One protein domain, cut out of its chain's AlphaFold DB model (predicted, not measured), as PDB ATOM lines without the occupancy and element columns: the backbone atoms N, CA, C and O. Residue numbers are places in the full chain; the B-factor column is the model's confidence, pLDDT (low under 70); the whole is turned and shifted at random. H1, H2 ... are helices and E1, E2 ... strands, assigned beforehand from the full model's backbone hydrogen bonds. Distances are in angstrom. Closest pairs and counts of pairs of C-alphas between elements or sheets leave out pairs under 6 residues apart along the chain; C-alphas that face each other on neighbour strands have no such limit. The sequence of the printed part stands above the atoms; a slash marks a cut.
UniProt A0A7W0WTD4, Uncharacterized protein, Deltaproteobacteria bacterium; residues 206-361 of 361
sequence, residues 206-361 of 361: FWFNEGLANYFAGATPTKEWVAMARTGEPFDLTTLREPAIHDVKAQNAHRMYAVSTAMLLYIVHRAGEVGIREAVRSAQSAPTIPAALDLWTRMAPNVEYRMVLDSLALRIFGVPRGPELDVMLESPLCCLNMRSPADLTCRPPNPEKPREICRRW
ATOM      1  N   PHE A 206      35.283   3.368 -57.339       92.19
ATOM      2  CA  PHE A 206      35.747   2.386 -56.365       92.19
ATOM      3  C   PHE A 206      34.619   1.886 -55.463       92.19
ATOM      4  O   PHE A 206      34.475   0.678 -55.278       92.19
ATOM      5  N   TRP A 207      33.768   2.785 -54.938       94.12
ATOM      6  CA  TRP A 207      32.695   2.365 -54.029       94.12
ATOM      7  C   TRP A 207      31.757   1.331 -54.653       94.12
ATOM      8  O   TRP A 207      31.286   0.422 -53.970       94.12
ATOM      9  N   PHE A 208      31.473   1.475 -55.949       95.69
ATOM     10  CA  PHE A 208      30.549   0.590 -56.637       95.69
ATOM     11  C   PHE A 208      31.246  -0.703 -57.040       95.69
ATOM     12  O   PHE A 208      30.679  -1.770 -56.827       95.69
ATOM     13  N   ASN A 209      32.473  -0.612 -57.560       95.00
ATOM     14  CA  ASN A 209      33.252  -1.776 -57.976       95.00
ATOM     15  C   ASN A 209      33.508  -2.729 -56.794       95.00
ATOM     16  O   ASN A 209      33.115  -3.892 -56.835       95.00
ATOM     17  N   GLU A 210      34.057  -2.206 -55.696       94.69
ATOM     18  CA  GLU A 210      34.366  -2.977 -54.483       94.69
ATOM     19  C   GLU A 210      33.116  -3.387 -53.708       94.69
ATOM     20  O   GLU A 210      33.013  -4.504 -53.194       94.69
ATOM     21  N   GLY A 211      32.132  -2.487 -53.617       96.31
ATOM     22  CA  GLY A 211      30.874  -2.773 -52.938       96.31
ATOM     23  C   GLY A 211      30.129  -3.926 -53.608       96.31
ATOM     24  O   GLY A 211      29.679  -4.846 -52.924       96.31
ATOM     25  N   LEU A 212      30.036  -3.904 -54.943       97.38
ATOM     26  CA  LEU A 212      29.387  -4.952 -55.730       97.38
ATOM     27  C   LEU A 212      30.162  -6.271 -55.683       97.38
ATOM     28  O   LEU A 212      29.539  -7.323 -55.533       97.38
ATOM     29  N   ALA A 213      31.495  -6.229 -55.749       96.94
ATOM     30  CA  ALA A 213      32.331  -7.417 -55.613       96.94
ATOM     31  C   ALA A 213      32.161  -8.087 -54.238       96.94
ATOM     32  O   ALA A 213      31.910  -9.291 -54.172       96.94
ATOM     33  N   ASN A 214      32.177  -7.323 -53.139       96.19
ATOM     34  CA  ASN A 214      31.913  -7.853 -51.794       96.19
ATOM     35  C   ASN A 214      30.493  -8.403 -51.636       96.19
ATOM     36  O   ASN A 214      30.306  -9.481 -51.067       96.19
ATOM     37  N   TYR A 215      29.498  -7.696 -52.174       97.38
ATOM     38  CA  TYR A 215      28.111  -8.149 -52.175       97.38
ATOM     39  C   TYR A 215      27.953  -9.496 -52.888       97.38
ATOM     40  O   TYR A 215      27.425 -10.443 -52.307       97.38
ATOM     41  N   PHE A 216      28.482  -9.615 -54.106       97.75
ATOM     42  CA  PHE A 216      28.419 -10.837 -54.909       97.75
ATOM     43  C   PHE A 216      29.223 -12.003 -54.314       97.75
ATOM     44  O   PHE A 216      28.833 -13.173 -54.420       97.75
ATOM     45  N   ALA A 217      30.339 -11.690 -53.654       96.75
ATOM     46  CA  ALA A 217      31.163 -12.658 -52.947       96.75
ATOM     47  C   ALA A 217      30.518 -13.202 -51.664       96.75
ATOM     48  O   ALA A 217      31.010 -14.188 -51.109       96.75
ATOM     49  N   GLY A 218      29.445 -12.571 -51.178       95.06
ATOM     50  CA  GLY A 218      28.882 -12.880 -49.869       95.06
ATOM     51  C   GLY A 218      29.783 -12.422 -48.712       95.06
ATOM     52  O   GLY A 218      29.648 -12.919 -47.596       95.06
ATOM     53  N   ALA A 219      30.724 -11.507 -48.968       91.56
ATOM     54  CA  ALA A 219      31.717 -11.060 -47.998       91.56
ATOM     55  C   ALA A 219      31.121  -9.996 -47.066       91.56
ATOM     56  O   ALA A 219      30.842  -8.872 -47.478       91.56
ATOM     57  N   THR A 220      30.926 -10.348 -45.793       89.81
ATOM     58  CA  THR A 220      30.383  -9.435 -44.776       89.81
ATOM     59  C   THR A 220      31.504  -8.828 -43.921       89.81
ATOM     60  O   THR A 220      32.048  -9.551 -43.073       89.81
ATOM     61  N   PRO A 221      31.832  -7.529 -44.049       93.00
ATOM     62  CA  PRO A 221      32.850  -6.858 -43.233       93.00
ATOM     63  C   PRO A 221      32.281  -6.522 -41.843       93.00
ATOM     64  O   PRO A 221      32.148  -5.372 -41.435       93.00
ATOM     65  N   THR A 222      31.858  -7.566 -41.121       92.75
ATOM     66  CA  THR A 222      31.074  -7.467 -39.880       92.75
ATOM     67  C   THR A 222      31.833  -6.699 -38.803       92.75
ATOM     68  O   THR A 222      31.247  -5.877 -38.103       92.75
ATOM     69  N   LYS A 223      33.146  -6.931 -38.684       93.19
ATOM     70  CA  LYS A 223      33.994  -6.240 -37.708       93.19
ATOM     71  C   LYS A 223      34.044  -4.741 -37.999       93.19
ATOM     72  O   LYS A 223      33.846  -3.929 -37.098       93.19
ATOM     73  N   GLU A 224      34.280  -4.381 -39.253       95.31
ATOM     74  CA  GLU A 224      34.356  -3.000 -39.713       95.31
ATOM     75  C   GLU A 224      33.004  -2.299 -39.553       95.31
ATOM     76  O   GLU A 224      32.958  -1.181 -39.053       95.31
ATOM     77  N   TRP A 225      31.892  -2.963 -39.881       95.81
ATOM     78  CA  TRP A 225      30.547  -2.411 -39.710       95.81
ATOM     79  C   TRP A 225      30.157  -2.200 -38.250       95.81
ATOM     80  O   TRP A 225      29.603  -1.153 -37.915       95.81
ATOM     81  N   VAL A 226      30.483  -3.141 -37.360       94.25
ATOM     82  CA  VAL A 226      30.285  -2.951 -35.916       94.25
ATOM     83  C   VAL A 226      31.138  -1.784 -35.413       94.25
ATOM     84  O   VAL A 226      30.642  -0.953 -34.653       94.25
ATOM     85  N   ALA A 227      32.393  -1.671 -35.856       94.12
ATOM     86  CA  ALA A 227      33.254  -0.546 -35.501       94.12
ATOM     87  C   ALA A 227      32.693   0.794 -36.011       94.12
ATOM     88  O   ALA A 227      32.615   1.748 -35.244       94.12
ATOM     89  N   MET A 228      32.235   0.853 -37.265       94.56
ATOM     90  CA  MET A 228      31.593   2.031 -37.859       94.56
ATOM     91  C   MET A 228      30.334   2.453 -37.091       94.56
ATOM     92  O   MET A 228      30.136   3.645 -36.853       94.56
ATOM     93  N   ALA A 229      29.497   1.491 -36.688       94.00
ATOM     94  CA  ALA A 229      28.291   1.753 -35.908       94.00
ATOM     95  C   ALA A 229      28.620   2.280 -34.501       94.00
ATOM     96  O   ALA A 229      27.976   3.224 -34.046       94.00
ATOM     97  N   ARG A 230      29.651   1.715 -33.853       92.50
ATOM     98  CA  ARG A 230      30.117   2.113 -32.514       92.50
ATOM     99  C   ARG A 230      30.729   3.500 -32.476       92.50
ATOM    100  O   ARG A 230      30.383   4.296 -31.613       92.50
ATOM    101  N   THR A 231      31.689   3.774 -33.354       91.00
ATOM    102  CA  THR A 231      32.426   5.039 -33.290       91.00
ATOM    103  C   THR A 231      31.626   6.170 -33.911       91.00
ATOM    104  O   THR A 231      31.743   7.318 -33.489       91.00
ATOM    105  N   GLY A 232      30.825   5.866 -34.940       88.00
ATOM    106  CA  GLY A 232      30.122   6.882 -35.709       88.00
ATOM    107  C   GLY A 232      31.048   7.889 -36.386       88.00
ATOM    108  O   GLY A 232      30.559   8.931 -36.824       88.00
ATOM    109  N   GLU A 233      32.353   7.606 -36.439       90.56
ATOM    110  CA  GLU A 233      33.360   8.513 -36.973       90.56
ATOM    111  C   GLU A 233      33.002   8.893 -38.408       90.56
ATOM    112  O   GLU A 233      32.747   7.989 -39.213       90.56
ATOM    113  N   PRO A 234      33.024  10.190 -38.756       91.81
ATOM    114  CA  PRO A 234      32.694  10.630 -40.100       91.81
ATOM    115  C   PRO A 234      33.638   9.997 -41.125       91.81
ATOM    116  O   PRO A 234      34.796   9.688 -40.841       91.81
ATOM    117  N   PHE A 235      33.118   9.801 -42.329       92.50
ATOM    118  CA  PHE A 235      33.870   9.324 -43.475       92.50
ATOM    119  C   PHE A 235      33.491  10.185 -44.677       92.50
ATOM    120  O   PHE A 235      32.307  10.393 -44.945       92.50
ATOM    121  N   ASP A 236      34.493  10.694 -45.386       90.44
ATOM    122  CA  ASP A 236      34.280  11.487 -46.590       90.44
ATOM    123  C   ASP A 236      34.011  10.566 -47.786       90.44
ATOM    124  O   ASP A 236      34.923   9.941 -48.333       90.44
ATOM    125  N   LEU A 237      32.742  10.481 -48.197       90.19
ATOM    126  CA  LEU A 237      32.311   9.653 -49.326       90.19
ATOM    127  C   LEU A 237      32.952  10.068 -50.656       90.19
ATOM    128  O   LEU A 237      32.998   9.256 -51.580       90.19
ATOM    129  N   THR A 238      33.438  11.307 -50.787       87.69
ATOM    130  CA  THR A 238      34.058  11.767 -52.036       87.69
ATOM    131  C   THR A 238      35.344  11.007 -52.353       87.69
ATOM    132  O   THR A 238      35.630  10.774 -53.523       87.69
ATOM    133  N   THR A 239      36.035  10.493 -51.330       87.00
ATOM    134  CA  THR A 239      37.255   9.682 -51.478       87.00
ATOM    135  C   THR A 239      37.044   8.364 -52.223       87.00
ATOM    136  O   THR A 239      38.000   7.800 -52.742       87.00
ATOM    137  N   LEU A 240      35.804   7.869 -52.310       90.19
ATOM    138  CA  LEU A 240      35.474   6.610 -52.988       90.19
ATOM    139  C   LEU A 240      34.944   6.810 -54.419       90.19
ATOM    140  O   LEU A 240      34.475   5.853 -55.040       90.19
ATOM    141  N   ARG A 241      34.951   8.055 -54.921       88.12
ATOM    142  CA  ARG A 241      34.545   8.397 -56.297       88.12
ATOM    143  C   ARG A 241      35.624   8.055 -57.319       88.12
ATOM    144  O   ARG A 241      35.292   7.797 -58.472       88.12
ATOM    145  N   GLU A 242      36.880   8.049 -56.890       85.31
ATOM    146  CA  GLU A 242      38.011   7.670 -57.732       85.31
ATOM    147  C   GLU A 242      37.902   6.199 -58.167       85.31
ATOM    148  O   GLU A 242      37.275   5.396 -57.470       85.31
ATOM    149  N   PRO A 243      38.467   5.823 -59.326       79.00
ATOM    150  CA  PRO A 243      38.392   4.450 -59.828       79.00
ATOM    151  C   PRO A 243      39.267   3.470 -59.041       79.00
ATOM    152  O   PRO A 243      38.957   2.283 -58.965       79.00
ATOM    153  N   ALA A 244      40.341   3.979 -58.445       79.62
ATOM    154  CA  ALA A 244      41.264   3.256 -57.593       79.62
ATOM    155  C   ALA A 244      41.717   4.178 -56.457       79.62
ATOM    156  O   ALA A 244      41.597   5.401 -56.546       79.62
ATOM    157  N   ILE A 245      42.250   3.589 -55.389       74.94
ATOM    158  CA  ILE A 245      42.813   4.351 -54.274       74.94
ATOM    159  C   ILE A 245      44.294   4.018 -54.155       74.94
ATOM    160  O   ILE A 245      44.680   2.850 -54.208       74.94
ATOM    161  N   HIS A 246      45.105   5.058 -53.981       71.94
ATOM    162  CA  HIS A 246      46.559   4.975 -53.886       71.94
ATOM    163  C   HIS A 246      47.030   5.112 -52.434       71.94
ATOM    164  O   HIS A 246      46.387   5.783 -51.625       71.94
ATOM    165  N   ASP A 247      48.158   4.478 -52.103       65.44
ATOM    166  CA  ASP A 247      48.911   4.677 -50.851       65.44
ATOM    167  C   ASP A 247      48.106   4.525 -49.544       65.44
ATOM    168  O   ASP A 247      48.386   5.135 -48.506       65.44
ATOM    169  N   VAL A 248      47.091   3.660 -49.564       68.44
ATOM    170  CA  VAL A 248      46.233   3.394 -48.407       68.44
ATOM    171  C   VAL A 248      46.866   2.364 -47.470       68.44
ATOM    172  O   VAL A 248      47.250   1.267 -47.872       68.44
ATOM    173  N   LYS A 249      46.912   2.673 -46.169       76.75
ATOM    174  CA  LYS A 249      47.224   1.671 -45.133       76.75
ATOM    175  C   LYS A 249      46.129   0.600 -45.091       76.75
ATOM    176  O   LYS A 249      44.954   0.944 -45.120       76.75
ATOM    177  N   ALA A 250      46.490  -0.665 -44.876       74.12
ATOM    178  CA  ALA A 250      45.547  -1.798 -44.862       74.12
ATOM    179  C   ALA A 250      44.258  -1.556 -44.042       74.12
ATOM    180  O   ALA A 250      43.157  -1.825 -44.510       74.12
ATOM    181  N   GLN A 251      44.372  -0.973 -42.841       75.69
ATOM    182  CA  GLN A 251      43.207  -0.669 -41.999       75.69
ATOM    183  C   GLN A 251      42.232   0.326 -42.655       75.69
ATOM    184  O   GLN A 251      41.016   0.180 -42.527       75.69
ATOM    185  N   ASN A 252      42.757   1.322 -43.369       84.50
ATOM    186  CA  ASN A 252      41.936   2.281 -44.098       84.50
ATOM    187  C   ASN A 252      41.280   1.613 -45.313       84.50
ATOM    188  O   ASN A 252      40.106   1.871 -45.558       84.50
ATOM    189  N   ALA A 253      41.982   0.704 -45.999       86.44
ATOM    190  CA  ALA A 253      41.429  -0.055 -47.122       86.44
ATOM    191  C   ALA A 253      40.237  -0.923 -46.686       86.44
ATOM    192  O   ALA A 253      39.170  -0.859 -47.292       86.44
ATOM    193  N   HIS A 254      40.351  -1.641 -45.561       89.75
ATOM    194  CA  HIS A 254      39.234  -2.429 -45.021       89.75
ATOM    195  C   HIS A 254      38.015  -1.556 -44.695       89.75
ATOM    196  O   HIS A 254      36.883  -1.922 -45.009       89.75
ATOM    197  N   ARG A 255      38.235  -0.378 -44.092       92.62
ATOM    198  CA  ARG A 255      37.151   0.578 -43.829       92.62
ATOM    199  C   ARG A 255      36.531   1.077 -45.131       92.62
ATOM    200  O   ARG A 255      35.312   1.132 -45.216       92.62
ATOM    201  N   MET A 256      37.338   1.399 -46.138       93.19
ATOM    202  CA  MET A 256      36.855   1.819 -47.455       93.19
ATOM    203  C   MET A 256      35.983   0.730 -48.091       93.19
ATOM    204  O   MET A 256      34.849   1.023 -48.446       93.19
ATOM    205  N   TYR A 257      36.419  -0.532 -48.114       93.75
ATOM    206  CA  TYR A 257      35.610  -1.663 -48.596       93.75
ATOM    207  C   TYR A 257      34.310  -1.853 -47.808       93.75
ATOM    208  O   TYR A 257      33.250  -2.117 -48.388       93.75
ATOM    209  N   ALA A 258      34.358  -1.680 -46.486       95.62
ATOM    210  CA  ALA A 258      33.174  -1.754 -45.640       95.62
ATOM    211  C   ALA A 258      32.173  -0.631 -45.947       95.62
ATOM    212  O   ALA A 258      30.970  -0.894 -46.041       95.62
ATOM    213  N   VAL A 259      32.654   0.598 -46.163       96.06
ATOM    214  CA  VAL A 259      31.825   1.737 -46.578       96.06
ATOM    215  C   VAL A 259      31.263   1.513 -47.983       96.06
ATOM    216  O   VAL A 259      30.057   1.656 -48.159       96.06
ATOM    217  N   SER A 260      32.073   1.071 -48.946       95.88
ATOM    218  CA  SER A 260      31.650   0.716 -50.309       95.88
ATOM    219  C   SER A 260      30.506  -0.302 -50.311       95.88
ATOM    220  O   SER A 260      29.476  -0.113 -50.961       95.88
ATOM    221  N   THR A 261      30.634  -1.359 -49.504       97.06
ATOM    222  CA  THR A 261      29.598  -2.393 -49.372       97.06
ATOM    223  C   THR A 261      28.338  -1.838 -48.698       97.06
ATOM    224  O   THR A 261      27.225  -2.132 -49.135       97.06
ATOM    225  N   ALA A 262      28.479  -0.987 -47.677       96.69
ATOM    226  CA  ALA A 262      27.344  -0.317 -47.034       96.69
ATOM    227  C   ALA A 262      26.619   0.654 -47.987       96.69
ATOM    228  O   ALA A 262      25.392   0.731 -47.970       96.69
ATOM    229  N   MET A 263      27.352   1.359 -48.854       95.75
ATOM    230  CA  MET A 263      26.788   2.222 -49.896       95.75
ATOM    231  C   MET A 263      25.989   1.420 -50.925       95.75
ATOM    232  O   MET A 263      24.884   1.823 -51.291       95.75
ATOM    233  N   LEU A 264      26.495   0.262 -51.360       96.44
ATOM    234  CA  LEU A 264      25.724  -0.626 -52.229       96.44
ATOM    235  C   LEU A 264      24.453  -1.120 -51.524       96.44
ATOM    236  O   LEU A 264      23.365  -1.045 -52.095       96.44
ATOM    237  N   LEU A 265      24.565  -1.568 -50.269       96.12
ATOM    238  CA  LEU A 265      23.408  -2.002 -49.484       96.12
ATOM    239  C   LEU A 265      22.382  -0.885 -49.289       96.12
ATOM    240  O   LEU A 265      21.189  -1.167 -49.286       96.12
ATOM    241  N   TYR A 266      22.809   0.373 -49.184       95.31
ATOM    242  CA  TYR A 266      21.901   1.518 -49.141       95.31
ATOM    243  C   TYR A 266      21.051   1.626 -50.420       95.31
ATOM    244  O   TYR A 266      19.843   1.862 -50.339       95.31
ATOM    245  N   ILE A 267      21.641   1.397 -51.598       94.19
ATOM    246  CA  ILE A 267      20.905   1.365 -52.875       94.19
ATOM    247  C   ILE A 267      19.963   0.159 -52.924       94.19
ATOM    248  O   ILE A 267      18.783   0.312 -53.248       94.19
ATOM    249  N   VAL A 268      20.456  -1.024 -52.549       94.50
ATOM    250  CA  VAL A 268      19.659  -2.261 -52.517       94.50
ATOM    251  C   VAL A 268      18.489  -2.141 -51.540       94.50
ATOM    252  O   VAL A 268      17.387  -2.584 -51.842       94.50
ATOM    253  N   HIS A 269      18.675  -1.488 -50.397       92.50
ATOM    254  CA  HIS A 269      17.607  -1.256 -49.430       92.50
ATOM    255  C   HIS A 269      16.470  -0.406 -50.019       92.50
ATOM    256  O   HIS A 269      15.301  -0.661 -49.743       92.50
ATOM    257  N   ARG A 270      16.801   0.586 -50.856       91.50
ATOM    258  CA  ARG A 270      15.823   1.509 -51.448       91.50
ATOM    259  C   ARG A 270      15.113   0.953 -52.678       91.50
ATOM    260  O   ARG A 270      13.955   1.290 -52.900       91.50
ATOM    261  N   ALA A 271      15.810   0.171 -53.498       92.56
ATOM    262  CA  ALA A 271      15.340  -0.217 -54.832       92.56
ATOM    263  C   ALA A 271      15.437  -1.727 -55.119       92.56
ATOM    264  O   ALA A 271      15.177  -2.159 -56.243       92.56
ATOM    265  N   GLY A 272      15.830  -2.539 -54.136       93.62
ATOM    266  CA  GLY A 272      16.185  -3.941 -54.346       93.62
ATOM    267  C   GLY A 272      17.382  -4.102 -55.289       93.62
ATOM    268  O   GLY A 272      18.088  -3.146 -55.615       93.62
ATOM    269  N   GLU A 273      17.585  -5.318 -55.796       93.69
ATOM    270  CA  GLU A 273      18.626  -5.597 -56.798       93.69
ATOM    271  C   GLU A 273      18.394  -4.865 -58.132       93.69
ATOM    272  O   GLU A 273      19.331  -4.654 -58.899       93.69
ATOM    273  N   VAL A 274      17.172  -4.392 -58.407       95.19
ATOM    274  CA  VAL A 274      16.902  -3.527 -59.570       95.19
ATOM    275  C   VAL A 274      17.732  -2.241 -59.497       95.19
ATOM    276  O   VAL A 274      18.189  -1.758 -60.532       95.19
ATOM    277  N   GLY A 275      18.013  -1.734 -58.291       95.44
ATOM    278  CA  GLY A 275      18.919  -0.603 -58.087       95.44
ATOM    279  C   GLY A 275      20.354  -0.876 -58.551       95.44
ATOM    280  O   GLY A 275      21.002   0.033 -59.066       95.44
ATOM    281  N   ILE A 276      20.832  -2.122 -58.449       97.00
ATOM    282  CA  ILE A 276      22.147  -2.526 -58.977       97.00
ATOM    283  C   ILE A 276      22.131  -2.437 -60.504       97.00
ATOM    284  O   ILE A 276      23.016  -1.823 -61.094       97.00
ATOM    285  N   ARG A 277      21.098  -2.984 -61.153       97.00
ATOM    286  CA  ARG A 277      20.965  -2.946 -62.621       97.00
ATOM    287  C   ARG A 277      20.845  -1.520 -63.155       97.00
ATOM    288  O   ARG A 277      21.389  -1.209 -64.210       97.00
ATOM    289  N   GLU A 278      20.147  -0.650 -62.429       95.56
ATOM    290  CA  GLU A 278      20.056   0.772 -62.763       95.56
ATOM    291  C   GLU A 278      21.414   1.473 -62.649       95.56
ATOM    292  O   GLU A 278      21.789   2.231 -63.542       95.56
ATOM    293  N   ALA A 279      22.177   1.175 -61.595       95.88
ATOM    294  CA  ALA A 279      23.525   1.703 -61.414       95.88
ATOM    295  C   ALA A 279      24.468   1.243 -62.539       95.88
ATOM    296  O   ALA A 279      25.173   2.065 -63.126       95.88
ATOM    297  N   VAL A 280      24.419  -0.041 -62.905       96.25
ATOM    298  CA  VAL A 280      25.188  -0.596 -64.029       96.25
ATOM    299  C   VAL A 280      24.807   0.093 -65.337       96.25
ATOM    300  O   VAL A 280      25.686   0.599 -66.032       96.25
ATOM    301  N   ARG A 281      23.510   0.196 -65.654       94.62
ATOM    302  CA  ARG A 281      23.045   0.868 -66.876       94.62
ATOM    303  C   ARG A 281      23.477   2.330 -66.915       94.62
ATOM    304  O   ARG A 281      23.956   2.790 -67.945       94.62
ATOM    305  N   SER A 282      23.350   3.032 -65.791       93.31
ATOM    306  CA  SER A 282      23.766   4.428 -65.644       93.31
ATOM    307  C   SER A 282      25.266   4.621 -65.867       93.31
ATOM    308  O   SER A 282      25.672   5.651 -66.404       93.31
ATOM    309  N   ALA A 283      26.092   3.657 -65.453       92.44
ATOM    310  CA  ALA A 283      27.525   3.667 -65.724       92.44
ATOM    311  C   ALA A 283      27.828   3.342 -67.199       92.44
ATOM    312  O   ALA A 283      28.609   4.052 -67.824       92.44
ATOM    313  N   GLN A 284      27.152   2.351 -67.793       91.06
ATOM    314  CA  GLN A 284      27.307   1.986 -69.210       91.06
ATOM    315  C   GLN A 284      26.909   3.107 -70.172       91.06
ATOM    316  O   GLN A 284      27.516   3.260 -71.227       91.06
ATOM    317  N   SER A 285      25.876   3.880 -69.828       90.19
ATOM    318  CA  SER A 285      25.396   4.996 -70.643       90.19
ATOM    319  C   SER A 285      26.155   6.302 -70.406       90.19
ATOM    320  O   SER A 285      25.777   7.331 -70.967       90.19
ATOM    321  N   ALA A 286      27.165   6.311 -69.532       90.69
ATOM    322  CA  ALA A 286      27.901   7.524 -69.224       90.69
ATOM    323  C   ALA A 286      28.710   7.987 -70.454       90.69
ATOM    324  O   ALA A 286      29.483   7.208 -71.008       90.69
ATOM    325  N   PRO A 287      28.580   9.258 -70.881       87.88
ATOM    326  CA  PRO A 287      29.247   9.743 -72.090       87.88
ATOM    327  C   PRO A 287      30.756   9.956 -71.904       87.88
ATOM    328  O   PRO A 287      31.486  10.085 -72.883       87.88
ATOM    329  N   THR A 288      31.227  10.042 -70.656       90.00
ATOM    330  CA  THR A 288      32.630  10.283 -70.302       90.00
ATOM    331  C   THR A 288      33.012   9.503 -69.042       90.00
ATOM    332  O   THR A 288      32.145   9.151 -68.240       90.00
ATOM    333  N   ILE A 289      34.313   9.273 -68.834       88.44
ATOM    334  CA  ILE A 289      34.837   8.658 -67.602       88.44
ATOM    335  C   ILE A 289      34.416   9.446 -66.345       88.44
ATOM    336  O   ILE A 289      33.836   8.833 -65.452       88.44
ATOM    337  N   PRO A 290      34.583  10.786 -66.265       91.06
ATOM    338  CA  PRO A 290      34.107  11.546 -65.107       91.06
ATOM    339  C   PRO A 290      32.611  11.364 -64.839       91.06
ATOM    340  O   PRO A 290      32.197  11.247 -63.688       91.06
ATOM    341  N   ALA A 291      31.792  11.276 -65.894       89.44
ATOM    342  CA  ALA A 291      30.380  10.968 -65.727       89.44
ATOM    343  C   ALA A 291      30.196   9.558 -65.147       89.44
ATOM    344  O   ALA A 291      29.423   9.408 -64.206       89.44
ATOM    345  N   ALA A 292      30.905   8.535 -65.628       88.81
ATOM    346  CA  ALA A 292      30.818   7.180 -65.074       88.81
ATOM    347  C   ALA A 292      31.185   7.135 -63.580       88.81
ATOM    348  O   ALA A 292      30.474   6.504 -62.799       88.81
ATOM    349  N   LEU A 293      32.221   7.873 -63.172       89.50
ATOM    350  CA  LEU A 293      32.692   7.954 -61.784       89.50
ATOM    351  C   LEU A 293      31.728   8.711 -60.851       89.50
ATOM    352  O   LEU A 293      31.574   8.346 -59.686       89.50
ATOM    353  N   ASP A 294      30.970   9.684 -61.362       90.00
ATOM    354  CA  ASP A 294      29.942  10.408 -60.592       90.00
ATOM    355  C   ASP A 294      28.619   9.617 -60.430       90.00
ATOM    356  O   ASP A 294      27.528  10.177 -60.304       90.00
ATOM    357  N   LEU A 295      28.691   8.280 -60.441       90.12
ATOM    358  CA  LEU A 295      27.536   7.383 -60.336       90.12
ATOM    359  C   LEU A 295      26.705   7.638 -59.076       90.12
ATOM    360  O   LEU A 295      25.476   7.611 -59.117       90.12
ATOM    361  N   TRP A 296      27.374   7.913 -57.960       86.56
ATOM    362  CA  TRP A 296      26.723   8.119 -56.671       86.56
ATOM    363  C   TRP A 296      25.752   9.301 -56.681       86.56
ATOM    364  O   TRP A 296      24.615   9.161 -56.237       86.56
ATOM    365  N   THR A 297      26.157  10.434 -57.266       87.06
ATOM    366  CA  THR A 297      25.321  11.639 -57.376       87.06
ATOM    367  C   THR A 297      24.025  11.360 -58.143       87.06
ATOM    368  O   THR A 297      22.985  11.932 -57.822       87.06
ATOM    369  N   ARG A 298      24.053  10.436 -59.113       87.88
ATOM    370  CA  ARG A 298      22.859  10.010 -59.861       87.88
ATOM    371  C   ARG A 298      21.990   9.027 -59.084       87.88
ATOM    372  O   ARG A 298      20.771   9.170 -59.075       87.88
ATOM    373  N   MET A 299      22.604   8.037 -58.438       90.00
ATOM    374  CA  MET A 299      21.872   6.969 -57.747       90.00
ATOM    375  C   MET A 299      21.263   7.427 -56.419       90.00
ATOM    376  O   MET A 299      20.197   6.961 -56.017       90.00
ATOM    377  N   ALA A 300      21.939   8.335 -55.721       87.88
ATOM    378  CA  ALA A 300      21.544   8.815 -54.410       87.88
ATOM    379  C   ALA A 300      21.961  10.287 -54.233       87.88
ATOM    380  O   ALA A 300      22.916  10.580 -53.519       87.88
ATOM    381  N   PRO A 301      21.258  11.243 -54.866       87.25
ATOM    382  CA  PRO A 301      21.568  12.658 -54.692       87.25
ATOM    383  C   PRO A 301      21.407  13.072 -53.221       87.25
ATOM    384  O   PRO A 301      20.434  12.684 -52.570       87.25
ATOM    385  N   ASN A 302      22.338  13.887 -52.715       87.81
ATOM    386  CA  ASN A 302      22.354  14.440 -51.346       87.81
ATOM    387  C   ASN A 302      22.482  13.417 -50.209       87.81
ATOM    388  O   ASN A 302      22.154  13.716 -49.061       87.81
ATOM    389  N   VAL A 303      22.903  12.194 -50.511       89.75
ATOM    390  CA  VAL A 303      23.147  11.212 -49.459       89.75
ATOM    391  C   VAL A 303      24.452  11.535 -48.733       89.75
ATOM    392  O   VAL A 303      25.520  11.694 -49.327       89.75
ATOM    393  N   GLU A 304      24.342  11.584 -47.416       92.62
ATOM    394  CA  GLU A 304      25.463  11.795 -46.516       92.62
ATOM    395  C   GLU A 304      25.914  10.469 -45.913       92.62
ATOM    396  O   GLU A 304      25.122   9.534 -45.752       92.62
ATOM    397  N   TYR A 305      27.172  10.398 -45.479       94.44
ATOM    398  CA  TYR A 305      27.703   9.203 -44.815       94.44
ATOM    399  C   TYR A 305      26.854   8.760 -43.613       94.44
ATOM    400  O   TYR A 305      26.638   7.569 -43.394       94.44
ATOM    401  N   ARG A 306      26.289   9.717 -42.864       94.00
ATOM    402  CA  ARG A 306      25.380   9.415 -41.751       94.00
ATOM    403  C   ARG A 306      24.149   8.623 -42.200       94.00
ATOM    404  O   ARG A 306      23.774   7.684 -41.514       94.00
ATOM    405  N   MET A 307      23.571   8.945 -43.357       94.31
ATOM    406  CA  MET A 307      22.411   8.221 -43.892       94.31
ATOM    407  C   MET A 307      22.773   6.783 -44.283       94.31
ATOM    408  O   MET A 307      21.970   5.870 -44.097       94.31
ATOM    409  N   VAL A 308      23.992   6.575 -44.792       94.88
ATOM    410  CA  VAL A 308      24.528   5.234 -45.073       94.88
ATOM    411  C   VAL A 308      24.662   4.441 -43.774       94.88
ATOM    412  O   VAL A 308      24.206   3.303 -43.710       94.88
ATOM    413  N   LEU A 309      25.213   5.051 -42.719       95.38
ATOM    414  CA  LEU A 309      25.330   4.410 -41.408       95.38
ATOM    415  C   LEU A 309      23.980   4.114 -40.751       95.38
ATOM    416  O   LEU A 309      23.830   3.051 -40.161       95.38
ATOM    417  N   ASP A 310      23.010   5.022 -40.844       95.12
ATOM    418  CA  ASP A 310      21.675   4.820 -40.272       95.12
ATOM    419  C   ASP A 310      20.946   3.664 -40.974       95.12
ATOM    420  O   ASP A 310      20.366   2.802 -40.313       95.12
ATOM    421  N   SER A 311      21.043   3.592 -42.307       95.44
ATOM    422  CA  SER A 311      20.506   2.479 -43.102       95.44
ATOM    423  C   SER A 311      21.193   1.153 -42.772       95.44
ATOM    424  O   SER A 311      20.531   0.138 -42.555       95.44
ATOM    425  N   LEU A 312      22.526   1.166 -42.662       95.75
ATOM    426  CA  LEU A 312      23.313   0.000 -42.272       95.75
ATOM    427  C   LEU A 312      22.928  -0.491 -40.872       95.75
ATOM    428  O   LEU A 312      22.750  -1.691 -40.668       95.75
ATOM    429  N   ALA A 313      22.777   0.433 -39.921       95.75
ATOM    430  CA  ALA A 313      22.404   0.111 -38.554       95.75
ATOM    431  C   ALA A 313      21.019  -0.538 -38.495       95.75
ATOM    432  O   ALA A 313      20.875  -1.630 -37.946       95.75
ATOM    433  N   LEU A 314      20.036   0.079 -39.156       95.25
ATOM    434  CA  LEU A 314      18.688  -0.468 -39.255       95.25
ATOM    435  C   LEU A 314      18.699  -1.859 -39.895       95.25
ATOM    436  O   LEU A 314      17.994  -2.754 -39.435       95.25
ATOM    437  N   ARG A 315      19.521  -2.066 -40.932       93.75
ATOM    438  CA  ARG A 315      19.618  -3.356 -41.620       93.75
ATOM    439  C   ARG A 315      20.215  -4.446 -40.736       93.75
ATOM    440  O   ARG A 315      19.640  -5.527 -40.650       93.75
ATOM    441  N   ILE A 316      21.364  -4.180 -40.123       94.81
ATOM    442  CA  ILE A 316      22.137  -5.196 -39.401       94.81
ATOM    443  C   ILE A 316      21.565  -5.431 -38.008       94.81
ATOM    444  O   ILE A 316      21.467  -6.573 -37.569       94.81
ATOM    445  N   PHE A 317      21.202  -4.368 -37.300       95.06
ATOM    446  CA  PHE A 317      20.814  -4.431 -35.892       95.06
ATOM    447  C   PHE A 317      19.300  -4.382 -35.688       95.06
ATOM    448  O   PHE A 317      18.828  -4.624 -34.582       95.06
ATOM    449  N   GLY A 318      18.527  -4.083 -36.736       95.19
ATOM    450  CA  GLY A 318      17.074  -3.928 -36.648       95.19
ATOM    451  C   GLY A 318      16.628  -2.613 -36.006       95.19
ATOM    452  O   GLY A 318      15.427  -2.389 -35.873       95.19
ATOM    453  N   VAL A 319      17.567  -1.740 -35.631       94.62
ATOM    454  CA  VAL A 319      17.314  -0.467 -34.948       94.62
ATOM    455  C   VAL A 319      18.130   0.654 -35.603       94.62
ATOM    456  O   VAL A 319      19.254   0.408 -36.053       94.62
ATOM    457  N   PRO A 320      17.597   1.885 -35.698       93.38
ATOM    458  CA  PRO A 320      18.373   3.022 -36.179       93.38
ATOM    459  C   PRO A 320      19.479   3.385 -35.178       93.38
ATOM    460  O   PRO A 320      19.482   2.939 -34.029       93.38
ATOM    461  N   ARG A 321      20.415   4.247 -35.589       92.56
ATOM    462  CA  ARG A 321      21.409   4.786 -34.654       92.56
ATOM    463  C   ARG A 321      20.738   5.611 -33.558       92.56
ATOM    464  O   ARG A 321      19.864   6.434 -33.831       92.56
ATOM    465  N   GLY A 322      21.195   5.418 -32.327       92.62
ATOM    466  CA  GLY A 322      20.682   6.088 -31.139       92.62
ATOM    467  C   GLY A 322      20.918   5.252 -29.879       92.62
ATOM    468  O   GLY A 322      21.559   4.204 -29.962       92.62
ATOM    469  N   PRO A 323      20.343   5.665 -28.736       95.19
ATOM    470  CA  PRO A 323      20.620   5.047 -27.438       95.19
ATOM    471  C   PRO A 323      20.350   3.538 -27.386       95.19
ATOM    472  O   PRO A 323      21.061   2.806 -26.708       95.19
ATOM    473  N   GLU A 324      19.335   3.060 -28.111       94.94
ATOM    474  CA  GLU A 324      19.024   1.628 -28.190       94.94
ATOM    475  C   GLU A 324      20.157   0.836 -28.852       94.94
ATOM    476  O   GLU A 324      20.603  -0.180 -28.317       94.94
ATOM    477  N   LEU A 325      20.672   1.334 -29.980       94.88
ATOM    478  CA  LEU A 325      21.818   0.727 -30.644       94.88
ATOM    479  C   LEU A 325      23.073   0.812 -29.770       94.88
ATOM    480  O   LEU A 325      23.817  -0.161 -29.692       94.88
ATOM    481  N   ASP A 326      23.298   1.939 -29.094       94.31
ATOM    482  CA  ASP A 326      24.469   2.129 -28.231       94.31
ATOM    483  C   ASP A 326      24.517   1.049 -27.134       94.31
ATOM    484  O   ASP A 326      25.525   0.354 -26.994       94.31
ATOM    485  N   VAL A 327      23.388   0.801 -26.458       94.19
ATOM    486  CA  VAL A 327      23.252  -0.271 -25.453       94.19
ATOM    487  C   VAL A 327      23.507  -1.657 -26.056       94.19
ATOM    488  O   VAL A 327      24.171  -2.496 -25.442       94.19
ATOM    489  N   MET A 328      23.020  -1.923 -27.274       94.00
ATOM    490  CA  MET A 328      23.296  -3.195 -27.956       94.00
ATOM    491  C   MET A 328      24.794  -3.389 -28.218       94.00
ATOM    492  O   MET A 328      25.316  -4.495 -28.054       94.00
ATOM    493  N   LEU A 329      25.486  -2.326 -28.625       93.88
ATOM    494  CA  LEU A 329      26.889  -2.361 -29.029       93.88
ATOM    495  C   LEU A 329      27.875  -2.476 -27.853       93.88
ATOM    496  O   LEU A 329      29.024  -2.879 -28.085       93.88
ATOM    497  N   GLU A 330      27.441  -2.183 -26.622       92.94
ATOM    498  CA  GLU A 330      28.196  -2.395 -25.374       92.94
ATOM    499  C   GLU A 330      28.341  -3.883 -24.997       92.94
ATOM    500  O   GLU A 330      29.250  -4.270 -24.255       92.94
ATOM    501  N   SER A 331      27.479  -4.745 -25.541       89.62
ATOM    502  CA  SER A 331      27.470  -6.187 -25.277       89.62
ATOM    503  C   SER A 331      28.163  -6.998 -26.386       89.62
ATOM    504  O   SER A 331      28.367  -6.511 -27.501       89.62
ATOM    505  N   PRO A 332      28.553  -8.267 -26.128       92.75
ATOM    506  CA  PRO A 332      28.901  -9.196 -27.204       92.75
ATOM    507  C   PRO A 332      27.747  -9.319 -28.208       92.75
ATOM    508  O   PRO A 332      26.591  -9.333 -27.805       92.75
ATOM    509  N   LEU A 333      28.044  -9.471 -29.499       94.12
ATOM    510  CA  LEU A 333      27.022  -9.597 -30.541       94.12
ATOM    511  C   LEU A 333      27.044 -10.987 -31.169       94.12
ATOM    512  O   LEU A 333      28.104 -11.549 -31.472       94.12
ATOM    513  N   CYS A 334      25.855 -11.518 -31.412       94.06
ATOM    514  CA  CYS A 334      25.623 -12.741 -32.161       94.06
ATOM    515  C   CYS A 334      25.193 -12.331 -33.570       94.06
ATOM    516  O   CYS A 334      24.066 -11.874 -33.770       94.06
ATOM    517  N   CYS A 335      26.106 -12.456 -34.532       92.62
ATOM    518  CA  CYS A 335      25.829 -12.164 -35.934       92.62
ATOM    519  C   CYS A 335      25.502 -13.459 -36.683       92.62
ATOM    520  O   CYS A 335      26.237 -14.444 -36.603       92.62
ATOM    521  N   LEU A 336      24.373 -13.456 -37.381       90.62
ATOM    522  CA  LEU A 336      23.807 -14.585 -38.116       90.62
ATOM    523  C   LEU A 336      23.840 -14.293 -39.619       90.62
ATOM    524  O   LEU A 336      23.954 -13.140 -40.020       90.62
ATOM    525  N   ASN A 337      23.729 -15.337 -40.446       87.56
ATOM    526  CA  ASN A 337      23.688 -15.230 -41.913       87.56
ATOM    527  C   ASN A 337      24.895 -14.510 -42.544       87.56
ATOM    528  O   ASN A 337      24.774 -13.874 -43.585       87.56
ATOM    529  N   MET A 338      26.093 -14.680 -41.976       84.25
ATOM    530  CA  MET A 338      27.344 -14.055 -42.456       84.25
ATOM    531  C   MET A 338      27.792 -14.480 -43.875       84.25
ATOM    532  O   MET A 338      28.907 -14.182 -44.282       84.25
ATOM    533  N   ARG A 339      26.969 -15.231 -44.615       83.50
ATOM    534  CA  ARG A 339      27.235 -15.640 -46.005       83.50
ATOM    535  C   ARG A 339      26.658 -14.663 -47.033       83.50
ATOM    536  O   ARG A 339      26.874 -14.855 -48.223       83.50
ATOM    537  N   SER A 340      25.887 -13.673 -46.588       88.50
ATOM    538  CA  SER A 340      25.216 -12.696 -47.440       88.50
ATOM    539  C   SER A 340      25.199 -11.340 -46.728       88.50
ATOM    540  O   SER A 340      24.593 -11.223 -45.662       88.50
ATOM    541  N   PRO A 341      25.837 -10.300 -47.296       88.06
ATOM    542  CA  PRO A 341      25.719  -8.920 -46.829       88.06
ATOM    543  C   PRO A 341      24.279  -8.446 -46.729       88.06
ATOM    544  O   PRO A 341      23.951  -7.687 -45.821       88.06
ATOM    545  N   ALA A 342      23.416  -8.919 -47.631       87.88
ATOM    546  CA  ALA A 342      22.004  -8.622 -47.547       87.88
ATOM    547  C   ALA A 342      21.414  -9.224 -46.270       87.88
ATOM    548  O   ALA A 342      20.727  -8.510 -45.559       87.88
ATOM    549  N   ASP A 343      21.684 -10.481 -45.930       89.81
ATOM    550  CA  ASP A 343      20.936 -11.195 -44.881       89.81
ATOM    551  C   ASP A 343      21.565 -11.129 -43.484       89.81
ATOM    552  O   ASP A 343      20.997 -11.679 -42.534       89.81
ATOM    553  N   LEU A 344      22.724 -10.475 -43.352       92.12
ATOM    554  CA  LEU A 344      23.430 -10.302 -42.085       92.12
ATOM    555  C   LEU A 344      22.540  -9.599 -41.054       92.12
ATOM    556  O   LEU A 344      22.084  -8.476 -41.260       92.12
ATOM    557  N   THR A 345      22.390 -10.234 -39.895       94.12
ATOM    558  CA  THR A 345      21.733  -9.635 -38.729       94.12
ATOM    559  C   THR A 345      22.573  -9.865 -37.485       94.12
ATOM    560  O   THR A 345      23.016 -10.992 -37.259       94.12
ATOM    561  N   CYS A 346      22.748  -8.846 -36.653       94.69
ATOM    562  CA  CYS A 346      23.456  -8.916 -35.383       94.69
ATOM    563  C   CYS A 346      22.535  -8.493 -34.241       94.69
ATOM    564  O   CYS A 346      21.824  -7.496 -34.332       94.69
ATOM    565  N   ARG A 347      22.574  -9.237 -33.137       94.12
ATOM    566  CA  ARG A 347      21.801  -8.935 -31.926       94.12
ATOM    567  C   ARG A 347      22.580  -9.275 -30.656       94.12
ATOM    568  O   ARG A 347      23.548 -10.036 -30.745       94.12
ATOM    569  N   PRO A 348      22.171  -8.763 -29.484       92.88
ATOM    570  CA  PRO A 348      22.752  -9.177 -28.217       92.88
ATOM    571  C   PRO A 348      22.472 -10.666 -27.941       92.88
ATOM    572  O   PRO A 348      21.584 -11.263 -28.570       92.88
ATOM    573  N   PRO A 349      23.200 -11.285 -26.997       91.38
ATOM    574  CA  PRO A 349      23.010 -12.682 -26.645       91.38
ATOM    575  C   PRO A 349      21.618 -12.891 -26.064       91.38
ATOM    576  O   PRO A 349      21.186 -12.146 -25.187       91.38
ATOM    577  N   ASN A 350      20.917 -13.919 -26.542       88.38
ATOM    578  CA  ASN A 350      19.646 -14.310 -25.948       88.38
ATOM    579  C   ASN A 350      19.926 -15.237 -24.746       88.38
ATOM    580  O   ASN A 350      20.472 -16.325 -24.959       88.38
ATOM    581  N   PRO A 351      19.545 -14.862 -23.506       86.31
ATOM    582  CA  PRO A 351      19.775 -15.692 -22.322       86.31
ATOM    583  C   PRO A 351      19.076 -17.060 -22.399       86.31
ATOM    584  O   PRO A 351      19.556 -18.026 -21.813       86.31
ATOM    585  N   GLU A 352      17.996 -17.181 -23.175       88.62
ATOM    586  CA  GLU A 352      17.285 -18.443 -23.421       88.62
ATOM    587  C   GLU A 352      17.992 -19.339 -24.453       88.62
ATOM    588  O   GLU A 352      17.666 -20.519 -24.592       88.62
ATOM    589  N   LYS A 353      18.986 -18.808 -25.183       83.50
ATOM    590  CA  LYS A 353      19.768 -19.532 -26.198       83.50
ATOM    591  C   LYS A 353      21.272 -19.482 -25.891       83.50
ATOM    592  O   LYS A 353      22.053 -18.988 -26.704       83.50
ATOM    593  N   PRO A 354      21.729 -20.076 -24.774       73.56
ATOM    594  CA  PRO A 354      23.120 -19.979 -24.316       73.56
ATOM    595  C   PRO A 354      24.150 -20.647 -25.246       73.56
ATOM    596  O   PRO A 354      25.350 -20.519 -25.030       73.56
ATOM    597  N   ARG A 355      23.701 -21.386 -26.270       77.06
ATOM    598  CA  ARG A 355      24.569 -22.030 -27.270       77.06
ATOM    599  C   ARG A 355      24.861 -21.150 -28.489       77.06
ATOM    600  O   ARG A 355      25.602 -21.585 -29.367       77.06
ATOM    601  N   GLU A 356      24.276 -19.954 -28.584       80.44
ATOM    602  CA  GLU A 356      24.611 -19.022 -29.663       80.44
ATOM    603  C   GLU A 356      26.062 -18.549 -29.525       80.44
ATOM    604  O   GLU A 356      26.497 -18.101 -28.465       80.44
ATOM    605  N   ILE A 357      26.830 -18.670 -30.609       81.31
ATOM    606  CA  ILE A 357      28.224 -18.228 -30.636       81.31
ATOM    607  C   ILE A 357      28.228 -16.717 -30.861       81.31
ATOM    608  O   ILE A 357      28.102 -16.242 -31.989       81.31
ATOM    609  N   CYS A 358      28.381 -15.967 -29.777       88.50
ATOM    610  CA  CYS A 358      28.453 -14.510 -29.793       88.50
ATOM    611  C   CYS A 358      29.898 -14.066 -29.564       88.50
ATOM    612  O   CYS A 358      30.652 -14.706 -28.826       88.50
ATOM    613  N   ARG A 359      30.310 -12.974 -30.207       87.06
ATOM    614  CA  ARG A 359      31.683 -12.462 -30.129       87.06
ATOM    615  C   ARG A 359      31.675 -11.012 -29.676       87.06
ATOM    616  O   ARG A 359      30.754 -10.257 -29.980       87.06
ATOM    617  N   ARG A 360      32.732 -10.607 -28.974       80.81
ATOM    618  CA  ARG A 360      33.097  -9.190 -28.920       80.81
ATOM    619  C   ARG A 360      33.829  -8.887 -30.223       80.81
ATOM    620  O   ARG A 360      34.925  -9.399 -30.432       80.81
ATOM    621  N   TRP A 361      33.139  -8.176 -31.104       79.19
ATOM    622  CA  TRP A 361      33.643  -7.745 -32.406       79.19
ATOM    623  C   TRP A 361      34.561  -6.541 -32.283       79.19
ATOM    624  O   TRP A 361      34.300  -5.727 -31.365       79.19
TER     625      TRP A 361
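What this domain is: This is residues 206 to 361 of the 361 residues of an uncharacterized protein of Deltaproteobacteria bacterium (UniProt A0A7W0WTD4). A long helix, H4, runs through the middle of the domain, across its longest axis, with H1, H2 and H8 crossing it at large angles. Toward one end of that axis H5, H6 and H7 cluster, and toward the other lie H9, the small hairpin of E1 and E2, and the tail of residues 348 to 361. The printed part has 156 residues, with nine named helices, H1 to H9, followed by two named strands, E1 and E2, in an antiparallel sheet of order E1 - E2; the class is mostly helix. The whole is compact, with a radius of gyration of the C-alphas of 16.1 A, and its outline is elongated, spanning 57 by 33 by 27 A.

Where its parts are: Begin at the sheet: E1 is residues 334 to 336 and E2 residues 345 to 347. Find C-alpha 250 at (45.547, -1.798, -44.862); from there H4 runs 31.8 A to C-alpha 271 at (15.340, -0.217, -54.832). Before it come H1, residues 206 to 217, 16.1 A long from C-alpha 206 at (35.747, 2.386, -56.365), H2, residues 222 to 231, and H3, residues 237 to 240. After it come H5, residues 274 to 284, H6, residues 289 to 293, H7, residues 295 to 299, H8, residues 305 to 317 and 17.7 A long, and H9, residues 323 to 329.

How they stand to each other: In the hairpin of E1 and E2, N 334 and O 347 are 2.8 A apart, within hydrogen-bond range. From E2, look to H8: 6 pairs of their C-alphas are within 8 A, and the closest, those of Ile 316 and Thr 345, are 4.5 A apart. H8, with residues 308 to 312 alone, touches H4, with residues 262 to 269 alone, about perpendicular at 78 degrees, closest at the C-alphas of Tyr 266 and Val 308, 6.1 A. H4 is the hub, touching four helices. With residues 256 to 264 alone it touches H1 at 78 degrees, about perpendicular; the closest C-alphas, of Gly 211 and Thr 261, are 3.8 A apart. With residues 254 to 258 alone it touches H2, closest at the C-alphas of Glu 224 and Arg 255, 6.1 A. With residues 264 to 268 alone it touches H5 at a steep tilt of 67 degrees, opposite ways, closest at the C-alphas of Val 268 and Gly 275, 5.9 A. H5 touches H7, the closest C-alphas, of Ala 283 and Leu 295, being 6.5 A apart, and touches H6 only at the corner, with the C-alphas of Ala 283 and Ala 292 closest at 4.9 A. H2 and H9 only just touch, with 3 pairs of C-alphas within 8 A, closest at Arg 230 and Leu 329, 6.5 A. H3 is close to H1 but not clearly touching, the closest C-alphas, of Trp 207 and Leu 240, being 5.2 A apart. Every O i to N i+4 pair is within hydrogen-bond range in H1, H2 and H4 to H9; H3 is too short for such a pair.

The domain as a whole: The two C-alphas farthest apart, of Pro 287 and Glu 352, are 57.5 A apart. The printed part has no cut, and no link is long. Residue 361 is the chain's last. The mean pLDDT of the printed part is 90.8, and residues 247 to 248 are under 70.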